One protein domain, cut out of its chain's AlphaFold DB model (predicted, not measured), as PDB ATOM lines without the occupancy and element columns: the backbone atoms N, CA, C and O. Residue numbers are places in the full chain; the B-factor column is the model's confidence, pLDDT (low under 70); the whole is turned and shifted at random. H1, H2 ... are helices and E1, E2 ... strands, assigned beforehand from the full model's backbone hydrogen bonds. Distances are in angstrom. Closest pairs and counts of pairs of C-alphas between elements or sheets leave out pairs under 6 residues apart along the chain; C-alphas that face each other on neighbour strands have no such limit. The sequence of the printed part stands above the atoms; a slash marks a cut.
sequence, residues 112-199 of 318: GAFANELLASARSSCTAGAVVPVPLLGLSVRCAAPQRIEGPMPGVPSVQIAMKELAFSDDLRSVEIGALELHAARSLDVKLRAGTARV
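Overview. This is residues 112 to 199 of the 318 residues of an uncharacterized protein of Myxococcales bacterium (UniProt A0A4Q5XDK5). A strongly twisted sheet of six strands, E1 to E4 with E7 and E8, is continued past the ends of E4, E7 and E8 by a small sheet of three strands, E5, E6 and E9, and the single helix H1 packs on both, over E1 and E2 of the large sheet and with its first residues near E5 of the small one. The hairpin of E7 and E8 makes the end of the large sheet away from H1. The printed part has 88 residues with one named helix and nine named strands, in the order H1, E1 to E9; the large sheet runs E1, E2, E3, E4, E7, E8 and the small one E5, E6, E9, both all antiparallel, and the class is mixed, helices and strands. The whole is compact, with a radius of gyration of the C-alphas of 12.6 A, and spans 35 by 32 by 20 A.

Along the chain. In the large sheet, E1 is residues 131 to 134, 9.6 A from first to last C-alpha, and E2 is residues 139 to 142, 9.8 A. E3, residues 148 to 153, measures 14.6 A. E4, residues 156 to 163, is the longest strand by residues and measures 16.1 A, from C-alpha 156 at (7.457, 22.928, 31.320) to C-alpha 163 at (16.720, 23.105, 44.531). E7, residues 180 to 184, measures 13.0 A and E8, residues 188 to 192, 11.7 A. In the small sheet, E5 is residues 166 to 168, 6.8 A, E6 is residues 174 to 177, 9.8 A, and E9 is residues 196 to 198, 6.7 A, with C-alpha 198 at (21.152, 13.119, 32.671). H1, residues 112 to 124, measures 17.9 A and begins with C-alpha 112 at (29.896, 22.143, 33.841).

Arrangement. E1, E2, E3 and E4 form a meander, each strand the antiparallel neighbour of the one before. In the hairpin of E1 and E2, N 134 and O 139 are 2.8 A apart, within hydrogen-bond range; in that of E2 and E3, N 150 and O 140 are 2.7 A apart. E3 and E4, also a hairpin, have N 161 and O 151 at 2.8 A, and E4 bends by 76 degrees at residue 159. E4 and E7 are antiparallel at 145 degrees, with N 162 and O 181 at 2.8 A. The hairpin of E7 and E8 has N 192 and O 180 at 2.8 A. E1 and E8 are the edge strands. E4 and E5 meet only through their link. In the small sheet, E5 and E6 form a hairpin with N 176 and O 167 at 2.8 A, and E6 and E9 have N 197 and O 175 at 2.8 A. E6 runs on into E7 across a break of 2 residues, at 81 degrees. E8 and E9 are apart. H1 is on one face of the large sheet, two layers, a helix on a sheet, at a height over the sheet of 9.2 A. It lies over E1 and E2 and runs along the strands, at 15 degrees to E1 on the local plane. The closest C-alphas of H1 and E1 are those of Ala 122 and Val 134, 6.0 A apart. H1 is also on the small sheet, where the closest C-alphas of H1 and E5 are those of Gly 112 and Phe 168, 4.9 A apart. In H1 every O i to N i+4 pair is within hydrogen-bond range.

Size, cuts and confidence. The two C-alphas farthest apart are those of Asp 170 and Arg 186, at 36.4 A. The printed part has no cut. The link from H1 to E1 is short, the other links are tight, and there is no long link. The mean pLDDT of the printed part is 78.6; 13 residues are under 70, namely 135 to 137, 154 to 155, 157, 185 to 189, 192 and 194.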
ATOM      1  N   GLY A 112      30.557  22.274  32.550       76.25
ATOM      2  CA  GLY A 112      29.896  22.143  33.841       76.25
ATOM      3  C   GLY A 112      30.733  22.635  35.014       76.25
ATOM      4  O   GLY A 112      30.155  23.173  35.951       76.25
ATOM      5  N   ALA A 113      32.068  22.604  34.930       74.75
ATOM      6  CA  ALA A 113      32.911  23.286  35.913       74.75
ATOM      7  C   ALA A 113      32.662  24.804  35.887       74.75
ATOM      8  O   ALA A 113      32.498  25.420  36.937       74.75
ATOM      9  N   PHE A 114      32.514  25.391  34.695       75.06
ATOM     10  CA  PHE A 114      32.129  26.798  34.555       75.06
ATOM     11  C   PHE A 114      30.707  27.074  35.069       75.06
ATOM     12  O   PHE A 114      30.478  28.061  35.763       75.06
ATOM     13  N   ALA A 115      29.741  26.190  34.792       78.94
ATOM     14  CA  ALA A 115      28.391  26.312  35.346       78.94
ATOM     15  C   ALA A 115      28.393  26.264  36.887       78.94
ATOM     16  O   ALA A 115      27.692  27.049  37.531       78.94
ATOM     17  N   ASN A 116      29.218  25.395  37.478       82.31
ATOM     18  CA  ASN A 116      29.430  25.321  38.922       82.31
ATOM     19  C   ASN A 116      30.089  26.594  39.465       82.31
ATOM     20  O   ASN A 116      29.676  27.081  40.514       82.31
ATOM     21  N   GLU A 117      31.067  27.161  38.757       78.75
ATOM     22  CA  GLU A 117      31.732  28.410  39.143       78.75
ATOM     23  C   GLU A 117      30.755  29.592  39.140       78.75
ATOM     24  O   GLU A 117      30.696  30.345  40.110       78.75
ATOM     25  N   LEU A 118      29.913  29.714  38.109       77.25
ATOM     26  CA  LEU A 118      28.859  30.734  38.055       77.25
ATOM     27  C   LEU A 118      27.856  30.581  39.200       77.25
ATOM     28  O   LEU A 118      27.439  31.571  39.804       77.25
ATOM     29  N   LEU A 119      27.479  29.344  39.515       81.50
ATOM     30  CA  LEU A 119      26.568  29.051  40.613       81.50
ATOM     31  C   LEU A 119      27.200  29.369  41.976       81.50
ATOM     32  O   LEU A 119      26.547  29.960  42.838       81.50
ATOM     33  N   ALA A 120      28.470  29.010  42.168       82.19
ATOM     34  CA  ALA A 120      29.237  29.323  43.367       82.19
ATOM     35  C   ALA A 120      29.416  30.837  43.529       82.19
ATOM     36  O   ALA A 120      29.184  31.365  44.616       82.19
ATOM     37  N   SER A 121      29.726  31.545  42.441       77.75
ATOM     38  CA  SER A 121      29.817  33.002  42.422       77.75
ATOM     39  C   SER A 121      28.481  33.628  42.817       77.75
ATOM     40  O   SER A 121      28.450  34.434  43.741       77.75
ATOM     41  N   ALA A 122      27.366  33.208  42.212       77.75
ATOM     42  CA  ALA A 122      26.041  33.729  42.548       77.75
ATOM     43  C   ALA A 122      25.665  33.488  44.021       77.75
ATOM     44  O   ALA A 122      25.119  34.375  44.673       77.75
ATOM     45  N   ARG A 123      26.007  32.314  44.571       83.00
ATOM     46  CA  ARG A 123      25.832  32.004  46.002       83.00
ATOM     47  C   ARG A 123      26.707  32.872  46.899       83.00
ATOM     48  O   ARG A 123      26.246  33.313  47.947       83.00
ATOM     49  N   SER A 124      27.953  33.124  46.506       82.56
ATOM     50  CA  SER A 124      28.868  33.982  47.267       82.56
ATOM     51  C   SER A 124      28.431  35.450  47.256       82.56
ATOM     52  O   SER A 124      28.641  36.165  48.230       82.56
ATOM     53  N   SER A 125      27.746  35.878  46.191       79.44
ATOM     54  CA  SER A 125      27.155  37.209  46.056       79.44
ATOM     55  C   SER A 125      25.806  37.360  46.772       79.44
ATOM     56  O   SER A 125      25.179  38.414  46.660       79.44
ATOM     57  N   CYS A 126      25.324  36.336  47.490       81.25
ATOM     58  CA  CYS A 126      24.032  36.410  48.161       81.25
ATOM     59  C   CYS A 126      24.018  37.434  49.297       81.25
ATOM     60  O   CYS A 126      24.752  37.319  50.278       81.25
ATOM     61  N   THR A 127      23.060  38.353  49.229       83.00
ATOM     62  CA  THR A 127      22.650  39.220  50.335       83.00
ATOM     63  C   THR A 127      21.267  38.798  50.829       83.00
ATOM     64  O   THR A 127      20.420  38.376  50.042       83.00
ATOM     65  N   ALA A 128      21.031  38.841  52.143       79.62
ATOM     66  CA  ALA A 128      19.802  38.317  52.740       79.62
ATOM     67  C   ALA A 128      18.543  38.945  52.108       79.62
ATOM     68  O   ALA A 128      18.409  40.165  52.054       79.62
ATOM     69  N   GLY A 129      17.625  38.101  51.629       73.12
ATOM     70  CA  GLY A 129      16.377  38.526  50.982       73.12
ATOM     71  C   GLY A 129      16.492  38.873  49.492       73.12
ATOM     72  O   GLY A 129      15.466  39.110  48.857       73.12
ATOM     73  N   ALA A 130      17.696  38.864  48.912       83.62
ATOM     74  CA  ALA A 130      17.894  39.095  47.484       83.62
ATOM     75  C   ALA A 130      17.644  37.834  46.636       83.62
ATOM     76  O   ALA A 130      17.713  36.697  47.112       83.62
ATOM     77  N   VAL A 131      17.381  38.051  45.347       85.25
ATOM     78  CA  VAL A 131      17.369  37.014  44.311       85.25
ATOM     79  C   VAL A 131      18.473  37.357  43.319       85.25
ATOM     80  O   VAL A 131      18.426  38.404  42.676       85.25
ATOM     81  N   VAL A 132      19.478  36.491  43.220       83.06
ATOM     82  CA  VAL A 132      20.648  36.698  42.362       83.06
ATOM     83  C   VAL A 132      20.507  35.820  41.121       83.06
ATOM     84  O   VAL A 132      20.513  34.596  41.250       83.06
ATOM     85  N   PRO A 133      20.361  36.381  39.909       78.19
ATOM     86  CA  PRO A 133      20.300  35.572  38.699       78.19
ATOM     87  C   PRO A 133      21.646  34.878  38.454       78.19
ATOM     88  O   PRO A 133      22.699  35.505  38.547       78.19
ATOM     89  N   VAL A 134      21.610  33.593  38.101       77.62
ATOM     90  CA  VAL A 134      22.784  32.861  37.625       77.62
ATOM     91  C   VAL A 134      22.857  33.058  36.110       77.62
ATOM     92  O   VAL A 134      21.991  32.556  35.381       77.62
ATOM     93  N   PRO A 135      23.841  33.818  35.605       61.25
ATOM     94  CA  PRO A 135      23.910  34.145  34.189       61.25
ATOM     95  C   PRO A 135      24.018  32.874  33.337       61.25
ATOM     96  O   PRO A 135      24.609  31.883  33.753       61.25
ATOM     97  N   LEU A 136      23.438  32.913  32.131       64.81
ATOM     98  CA  LEU A 136      23.458  31.849  31.108       64.81
ATOM     99  C   LEU A 136      22.688  30.559  31.439       64.81
ATOM    100  O   LEU A 136      22.280  29.865  30.513       64.81
ATOM    101  N   LEU A 137      22.447  30.254  32.715       69.31
ATOM    102  CA  LEU A 137      21.726  29.043  33.127       69.31
ATOM    103  C   LEU A 137      20.207  29.239  33.201       69.31
ATOM    104  O   LEU A 137      19.473  28.259  33.280       69.31
ATOM    105  N   GLY A 138      19.721  30.487  33.192       75.62
ATOM    106  CA  GLY A 138      18.292  30.777  33.379       75.62
ATOM    107  C   GLY A 138      17.781  30.400  34.776       75.62
ATOM    108  O   GLY A 138      16.578  30.253  34.974       75.62
ATOM    109  N   LEU A 139      18.703  30.232  35.725       84.75
ATOM    110  CA  LEU A 139      18.441  29.944  37.130       84.75
ATOM    111  C   LEU A 139      18.670  31.206  37.961       84.75
ATOM    112  O   LEU A 139      19.291  32.170  37.515       84.75
ATOM    113  N   SER A 140      18.208  31.187  39.197       86.56
ATOM    114  CA  SER A 140      18.420  32.239  40.180       86.56
ATOM    115  C   SER A 140      18.704  31.625  41.543       86.56
ATOM    116  O   SER A 140      18.232  30.537  41.846       86.56
ATOM    117  N   VAL A 141      19.504  32.290  42.364       87.56
ATOM    118  CA  VAL A 141      19.737  31.912  43.755       87.56
ATOM    119  C   VAL A 141      18.899  32.835  44.625       87.56
ATOM    120  O   VAL A 141      19.114  34.046  44.655       87.56
ATOM    121  N   ARG A 142      17.939  32.265  45.346       88.81
ATOM    122  CA  ARG A 142      17.178  32.956  46.377       88.81
ATOM    123  C   ARG A 142      17.949  32.908  47.688       88.81
ATOM    124  O   ARG A 142      18.137  31.849  48.291       88.81
ATOM    125  N   CYS A 143      18.358  34.084  48.141       86.50
ATOM    126  CA  CYS A 143      19.193  34.301  49.314       86.50
ATOM    127  C   CYS A 143      18.362  34.364  50.605       86.50
ATOM    128  O   CYS A 143      18.475  35.299  51.399       86.50
ATOM    129  N   ALA A 144      17.484  33.384  50.800       84.00
ATOM    130  CA  ALA A 144      16.845  33.108  52.085       84.00
ATOM    131  C   ALA A 144      17.617  31.984  52.792       84.00
ATOM    132  O   ALA A 144      18.399  31.295  52.149       84.00
ATOM    133  N   ALA A 145      17.438  31.788  54.098       79.94
ATOM    134  CA  ALA A 145      17.977  30.615  54.788       79.94
ATOM    135  C   ALA A 145      16.905  29.504  54.817       79.94
ATOM    136  O   ALA A 145      15.835  29.742  55.379       79.94
ATOM    137  N   PRO A 146      17.147  28.303  54.252       80.50
ATOM    138  CA  PRO A 146      18.325  27.893  53.478       80.50
ATOM    139  C   PRO A 146      18.329  28.478  52.056       80.50
ATOM    140  O   PRO A 146      17.260  28.692  51.481       80.50
ATOM    141  N   GLN A 147      19.523  28.698  51.484       85.06
ATOM    142  CA  GLN A 147      19.655  29.203  50.112       85.06
ATOM    143  C   GLN A 147      19.051  28.195  49.136       85.06
ATOM    144  O   GLN A 147      19.256  26.986  49.271       85.06
ATOM    145  N   ARG A 148      18.308  28.693  48.148       87.38
ATOM    146  CA  ARG A 148      17.622  27.858  47.158       87.38
ATOM    147  C   ARG A 148      17.942  28.335  45.756       87.38
ATOM    148  O   ARG A 148      18.054  29.530  45.518       87.38
ATOM    149  N   ILE A 149      18.095  27.398  44.838       87.88
ATOM    150  CA  ILE A 149      18.262  27.665  43.416       87.88
ATOM    151  C   ILE A 149      16.888  27.516  42.778       87.88
ATOM    152  O   ILE A 149      16.329  26.424  42.793       87.88
ATOM    153  N   GLU A 150      16.342  28.603  42.254       88.75
ATOM    154  CA  GLU A 150      15.013  28.679  41.663       88.75
ATOM    155  C   GLU A 150      15.102  28.929  40.154       88.75
ATOM    156  O   GLU A 150      15.924  29.724  39.688       88.75
ATOM    157  N   GLY A 151      14.252  28.269  39.373       86.75
ATOM    158  CA  GLY A 151      14.179  28.480  37.930       86.75
ATOM    159  C   GLY A 151      12.992  27.768  37.284       86.75
ATOM    160  O   GLY A 151      12.286  27.013  37.951       86.75
ATOM    161  N   PRO A 152      12.731  28.003  35.992       80.50
ATOM    162  CA  PRO A 152      11.707  27.268  35.261       80.50
ATOM    163  C   PRO A 152      12.150  25.820  35.005       80.50
ATOM    164  O   PRO A 152      13.319  25.553  34.722       80.50
ATOM    165  N   MET A 153      11.206  24.879  35.047       76.81
ATOM    166  CA  MET A 153      11.457  23.501  34.639       76.81
ATOM    167  C   MET A 153      11.681  23.439  33.117       76.81
ATOM    168  O   MET A 153      10.845  23.934  32.350       76.81
ATOM    169  N   PRO A 154      12.770  22.808  32.638       67.50
ATOM    170  CA  PRO A 154      12.991  22.625  31.209       67.50
ATOM    171  C   PRO A 154      11.815  21.897  30.546       67.50
ATOM    172  O   PRO A 154      11.373  20.854  31.020       67.50
ATOM    173  N   GLY A 155      11.294  22.461  29.454       69.19
ATOM    174  CA  GLY A 155      10.147  21.910  28.720       69.19
ATOM    175  C   GLY A 155       8.775  22.161  29.359       69.19
ATOM    176  O   GLY A 155       7.766  21.961  28.687       69.19
ATOM    177  N   VAL A 156       8.714  22.646  30.606       74.44
ATOM    178  CA  VAL A 156       7.457  22.928  31.320       74.44
ATOM    179  C   VAL A 156       7.552  24.290  32.034       74.44
ATOM    180  O   VAL A 156       7.735  24.355  33.247       74.44
ATOM    181  N   PRO A 157       7.418  25.415  31.304       69.56
ATOM    182  CA  PRO A 157       7.677  26.758  31.841       69.56
ATOM    183  C   PRO A 157       6.695  27.205  32.938       69.56
ATOM    184  O   PRO A 157       6.970  28.161  33.657       69.56
ATOM    185  N   SER A 158       5.549  26.531  33.072       73.31
ATOM    186  CA  SER A 158       4.552  26.772  34.122       73.31
ATOM    187  C   SER A 158       4.920  26.163  35.481       73.31
ATOM    188  O   SER A 158       4.250  26.452  36.476       73.31
ATOM    189  N   VAL A 159       5.958  25.323  35.526       72.88
ATOM    190  CA  VAL A 159       6.463  24.678  36.740       72.88
ATOM    191  C   VAL A 159       7.786  25.327  37.113       72.88
ATOM    192  O   VAL A 159       8.715  25.381  36.306       72.88
ATOM    193  N   GLN A 160       7.875  25.818  38.343       81.38
ATOM    194  CA  GLN A 160       9.124  26.285  38.920       81.38
ATOM    195  C   GLN A 160       9.776  25.168  39.720       81.38
ATOM    196  O   GLN A 160       9.112  24.425  40.444       81.38
ATOM    197  N   ILE A 161      11.089  25.061  39.576       82.38
ATOM    198  CA  ILE A 161      11.925  24.165  40.357       82.38
ATOM    199  C   ILE A 161      12.656  24.975  41.417       82.38
ATOM    200  O   ILE A 161      13.204  26.031  41.112       82.38
ATOM    201  N   ALA A 162      12.673  24.471  42.646       83.06
ATOM    202  CA  ALA A 162      13.482  24.985  43.737       83.06
ATOM    203  C   ALA A 162      14.399  23.866  44.239       83.06
ATOM    204  O   ALA A 162      13.949  22.782  44.604       83.06
ATOM    205  N   MET A 163      15.705  24.113  44.233       85.06
ATOM    206  CA  MET A 163      16.720  23.105  44.531       85.06
ATOM    207  C   MET A 163      17.632  23.583  45.650       85.06
ATOM    208  O   MET A 163      18.073  24.732  45.656       85.06
ATOM    209  N   LYS A 164      17.943  22.702  46.602       83.31
ATOM    210  CA  LYS A 164      18.876  23.036  47.690       83.31
ATOM    211  C   LYS A 164      20.324  23.021  47.202       83.31
ATOM    212  O   LYS A 164      21.109  23.921  47.493       83.31
ATOM    213  N   GLU A 165      20.665  22.005  46.425       84.31
ATOM    214  CA  GLU A 165      21.997  21.779  45.875       84.31
ATOM    215  C   GLU A 165      21.866  21.370  44.415       84.31
ATOM    216  O   GLU A 165      20.968  20.605  44.058       84.31
ATOM    217  N   LEU A 166      22.755  21.920  43.596       86.00
ATOM    218  CA  LEU A 166      22.871  21.644  42.177       86.00
ATOM    219  C   LEU A 166      24.363  21.576  41.869       86.00
ATOM    220  O   LEU A 166      25.080  22.532  42.172       86.00
ATOM    221  N   ALA A 167      24.816  20.470  41.299       89.00
ATOM    222  CA  ALA A 167      26.182  20.321  40.822       89.00
ATOM    223  C   ALA A 167      26.158  19.720  39.420       89.00
ATOM    224  O   ALA A 167      25.497  18.718  39.165       89.00
ATOM    225  N   PHE A 168      26.863  20.350  38.495       86.19
ATOM    226  CA  PHE A 168      27.031  19.855  37.138       86.19
ATOM    227  C   PHE A 168      28.296  18.992  37.061       86.19
ATOM    228  O   PHE A 168      29.305  19.335  37.677       86.19
ATOM    229  N   SER A 169      28.280  17.900  36.292       84.50
ATOM    230  CA  SER A 169      29.523  17.211  35.915       84.50
ATOM    231  C   SER A 169      30.389  18.135  35.078       84.50
ATOM    232  O   SER A 169      29.854  18.970  34.359       84.50
ATOM    233  N   ASP A 170      31.708  17.962  35.092       78.75
ATOM    234  CA  ASP A 170      32.626  18.842  34.361       78.75
ATOM    235  C   ASP A 170      32.264  19.012  32.877       78.75
ATOM    236  O   ASP A 170      32.393  20.098  32.321       78.75
ATOM    237  N   ASP A 171      31.743  17.969  32.235       75.56
ATOM    238  CA  ASP A 171      31.330  17.957  30.830       75.56
ATOM    239  C   ASP A 171      29.848  18.314  30.587       75.56
ATOM    240  O   ASP A 171      29.373  18.242  29.450       75.56
ATOM    241  N   LEU A 172      29.118  18.706  31.638       77.25
ATOM    242  CA  LEU A 172      27.693  19.057  31.645       77.25
ATOM    243  C   LEU A 172      26.740  17.913  31.230       77.25
ATOM    244  O   LEU A 172      25.585  18.162  30.887       77.25
ATOM    245  N   ARG A 173      27.189  16.651  31.239       81.06
ATOM    246  CA  ARG A 173      26.349  15.494  30.867       81.06
ATOM    247  C   ARG A 173      25.452  14.993  31.988       81.06
ATOM    248  O   ARG A 173      24.429  14.360  31.712       81.06
ATOM    249  N   SER A 174      25.810  15.251  33.236       83.62
ATOM    250  CA  SER A 174      24.979  14.923  34.386       83.62
ATOM    251  C   SER A 174      24.858  16.102  35.330       83.62
ATOM    252  O   SER A 174      25.745  16.948  35.422       83.62
ATOM    253  N   VAL A 175      23.734  16.138  36.031       86.19
ATOM    254  CA  VAL A 175      23.444  17.126  37.060       86.19
ATOM    255  C   VAL A 175      23.021  16.382  38.316       86.19
ATOM    256  O   VAL A 175      22.058  15.616  38.291       86.19
ATOM    257  N   GLU A 176      23.742  16.586  39.405       88.75
ATOM    258  CA  GLU A 176      23.377  16.109  40.732       88.75
ATOM    259  C   GLU A 176      22.483  17.147  41.405       88.75
ATOM    260  O   GLU A 176      22.778  18.345  41.401       88.75
ATOM    261  N   ILE A 177      21.359  16.688  41.952       87.06
ATOM    262  CA  ILE A 177      20.335  17.544  42.549       87.06
ATOM    263  C   ILE A 177      20.118  17.057  43.981       87.06
ATOM    264  O   ILE A 177      19.621  15.958  44.188       87.06
ATOM    265  N   GLY A 178      20.491  17.852  44.986       74.50
ATOM    266  CA  GLY A 178      20.456  17.419  46.395       74.50
ATOM    267  C   GLY A 178      19.073  17.468  47.063       74.50
ATOM    268  O   GLY A 178      18.918  17.001  48.190       74.50
ATOM    269  N   ALA A 179      18.071  18.040  46.395       76.75
ATOM    270  CA  ALA A 179      16.639  18.024  46.725       76.75
ATOM    271  C   ALA A 179      15.908  18.861  45.665       76.75
ATOM    272  O   ALA A 179      16.401  19.943  45.339       76.75
ATOM    273  N   LEU A 180      14.762  18.400  45.154       80.75
ATOM    274  CA  LEU A 180      13.989  19.088  44.117       80.75
ATOM    275  C   LEU A 180      12.556  19.346  44.599       80.75
ATOM    276  O   LEU A 180      11.750  18.430  44.733       80.75
ATOM    277  N   GLU A 181      12.209  20.600  44.828       81.50
ATOM    278  CA  GLU A 181      10.832  21.013  45.088       81.50
ATOM    279  C   GLU A 181      10.228  21.553  43.786       81.50
ATOM    280  O   GLU A 181      10.853  22.351  43.085       81.50
ATOM    281  N   LEU A 182       9.040  21.065  43.426       80.44
ATOM    282  CA  LEU A 182       8.294  21.505  42.253       80.44
ATOM    283  C   LEU A 182       7.106  22.347  42.705       80.44
ATOM    284  O   LEU A 182       6.225  21.854  43.409       80.44
ATOM    285  N   HIS A 183       7.060  23.586  42.229       76.69
ATOM    286  CA  HIS A 183       5.962  24.508  42.473       76.69
ATOM    287  C   HIS A 183       5.255  24.823  41.150       76.69
ATOM    288  O   HIS A 183       5.826  25.439  40.251       76.69
ATOM    289  N   ALA A 184       3.994  24.414  41.018       75.38
ATOM    290  CA  ALA A 184       3.129  24.822  39.917       75.38
ATOM    291  C   ALA A 184       2.142  25.880  40.417       75.38
ATOM    292  O   ALA A 184       1.481  25.686  41.436       75.38
ATOM    293  N   ALA A 185       2.001  26.977  39.668       62.75
ATOM    294  CA  ALA A 185       1.373  28.227  40.107       62.75
ATOM    295  C   ALA A 185      -0.059  28.143  40.688       62.75
ATOM    296  O   ALA A 185      -0.535  29.147  41.215       62.75
ATOM    297  N   ARG A 186      -0.785  27.018  40.566       58.97
ATOM    298  CA  ARG A 186      -2.195  26.913  41.002       58.97
ATOM    299  C   ARG A 186      -2.646  25.582  41.615       58.97
ATOM    300  O   ARG A 186      -3.812  25.497  41.983       58.97
ATOM    301  N   SER A 187      -1.812  24.546  41.719       60.16
ATOM    302  CA  SER A 187      -2.346  23.228  42.125       60.16
ATOM    303  C   SER A 187      -1.345  22.185  42.609       60.16
ATOM    304  O   SER A 187      -1.775  21.115  43.035       60.16
ATOM    305  N   LEU A 188      -0.037  22.441  42.537       64.31
ATOM    306  CA  LEU A 188       0.947  21.396  42.787       64.31
ATOM    307  C   LEU A 188       2.122  21.948  43.594       64.31
ATOM    308  O   LEU A 188       2.903  22.748  43.081       64.31
ATOM    309  N   ASP A 189       2.231  21.504  44.843       67.44
ATOM    310  CA  ASP A 189       3.436  21.631  45.657       67.44
ATOM    311  C   ASP A 189       3.931  20.216  45.960       67.44
ATOM    312  O   ASP A 189       3.398  19.523  46.830       67.44
ATOM    313  N   VAL A 190       4.869  19.729  45.147       72.25
ATOM    314  CA  VAL A 190       5.377  18.355  45.250       72.25
ATOM    315  C   VAL A 190       6.853  18.403  45.579       72.25
ATOM    316  O   VAL A 190       7.664  18.959  44.840       72.25
ATOM    317  N   LYS A 191       7.212  17.757  46.687       71.25
ATOM    318  CA  LYS A 191       8.602  17.573  47.102       71.25
ATOM    319  C   LYS A 191       9.112  16.259  46.535       71.25
ATOM    320  O   LYS A 191       8.694  15.188  46.972       71.25
ATOM    321  N   LEU A 192      10.009  16.339  45.560       69.88
ATOM    322  CA  LEU A 192      10.654  15.183  44.956       69.88
ATOM    323  C   LEU A 192      12.098  15.078  45.438       69.88
ATOM    324  O   LEU A 192      12.871  16.035  45.460       69.88
ATOM    325  N   ARG A 193      12.509  13.860  45.772       70.25
ATOM    326  CA  ARG A 193      13.925  13.564  45.958       70.25
ATOM    327  C   ARG A 193      14.479  13.029  44.644       70.25
ATOM    328  O   ARG A 193      14.476  11.827  44.408       70.25
ATOM    329  N   ALA A 194      14.897  13.937  43.770       69.44
ATOM    330  CA  ALA A 194      15.751  13.585  42.640       69.44
ATOM    331  C   ALA A 194      17.192  13.428  43.148       69.44
ATOM    332  O   ALA A 194      17.565  14.117  44.089       69.44
ATOM    333  N   GLY A 195      17.965  12.501  42.576       74.69
ATOM    334  CA  GLY A 195      19.392  12.340  42.889       74.69
ATOM    335  C   GLY A 195      20.269  12.817  41.736       74.69
ATOM    336  O   GLY A 195      21.049  13.751  41.876       74.69
ATOM    337  N   THR A 196      20.088  12.216  40.561       81.94
ATOM    338  CA  THR A 196      20.881  12.522  39.365       81.94
ATOM    339  C   THR A 196      19.979  12.695  38.149       81.94
ATOM    340  O   THR A 196      19.153  11.825  37.868       81.94
ATOM    341  N   ALA A 197      20.171  13.770  37.393       81.12
ATOM    342  CA  ALA A 197      19.581  13.983  36.079       81.12
ATOM    343  C   ALA A 197      20.650  13.818  34.989       81.12
ATOM    344  O   ALA A 197      21.798  14.231  35.160       81.12
ATOM    345  N   ARG A 198      20.282  13.216  33.853       82.12
ATOM    346  CA  ARG A 198      21.152  13.119  32.671       82.12
ATOM    347  C   ARG A 198      20.727  14.147  31.635       82.12
ATOM    348  O   ARG A 198      19.544  14.255  31.323       82.12
ATOM    349  N   VAL A 199      21.697  14.858  31.075       75.44
ATOM    350  CA  VAL A 199      21.481  15.827  30.002       75.44
ATOM    351  C   VAL A 199      21.688  15.114  28.669       75.44
ATOM    352  O   VAL A 199      22.800  14.719  28.321       75.44
TER     353      VAL A 199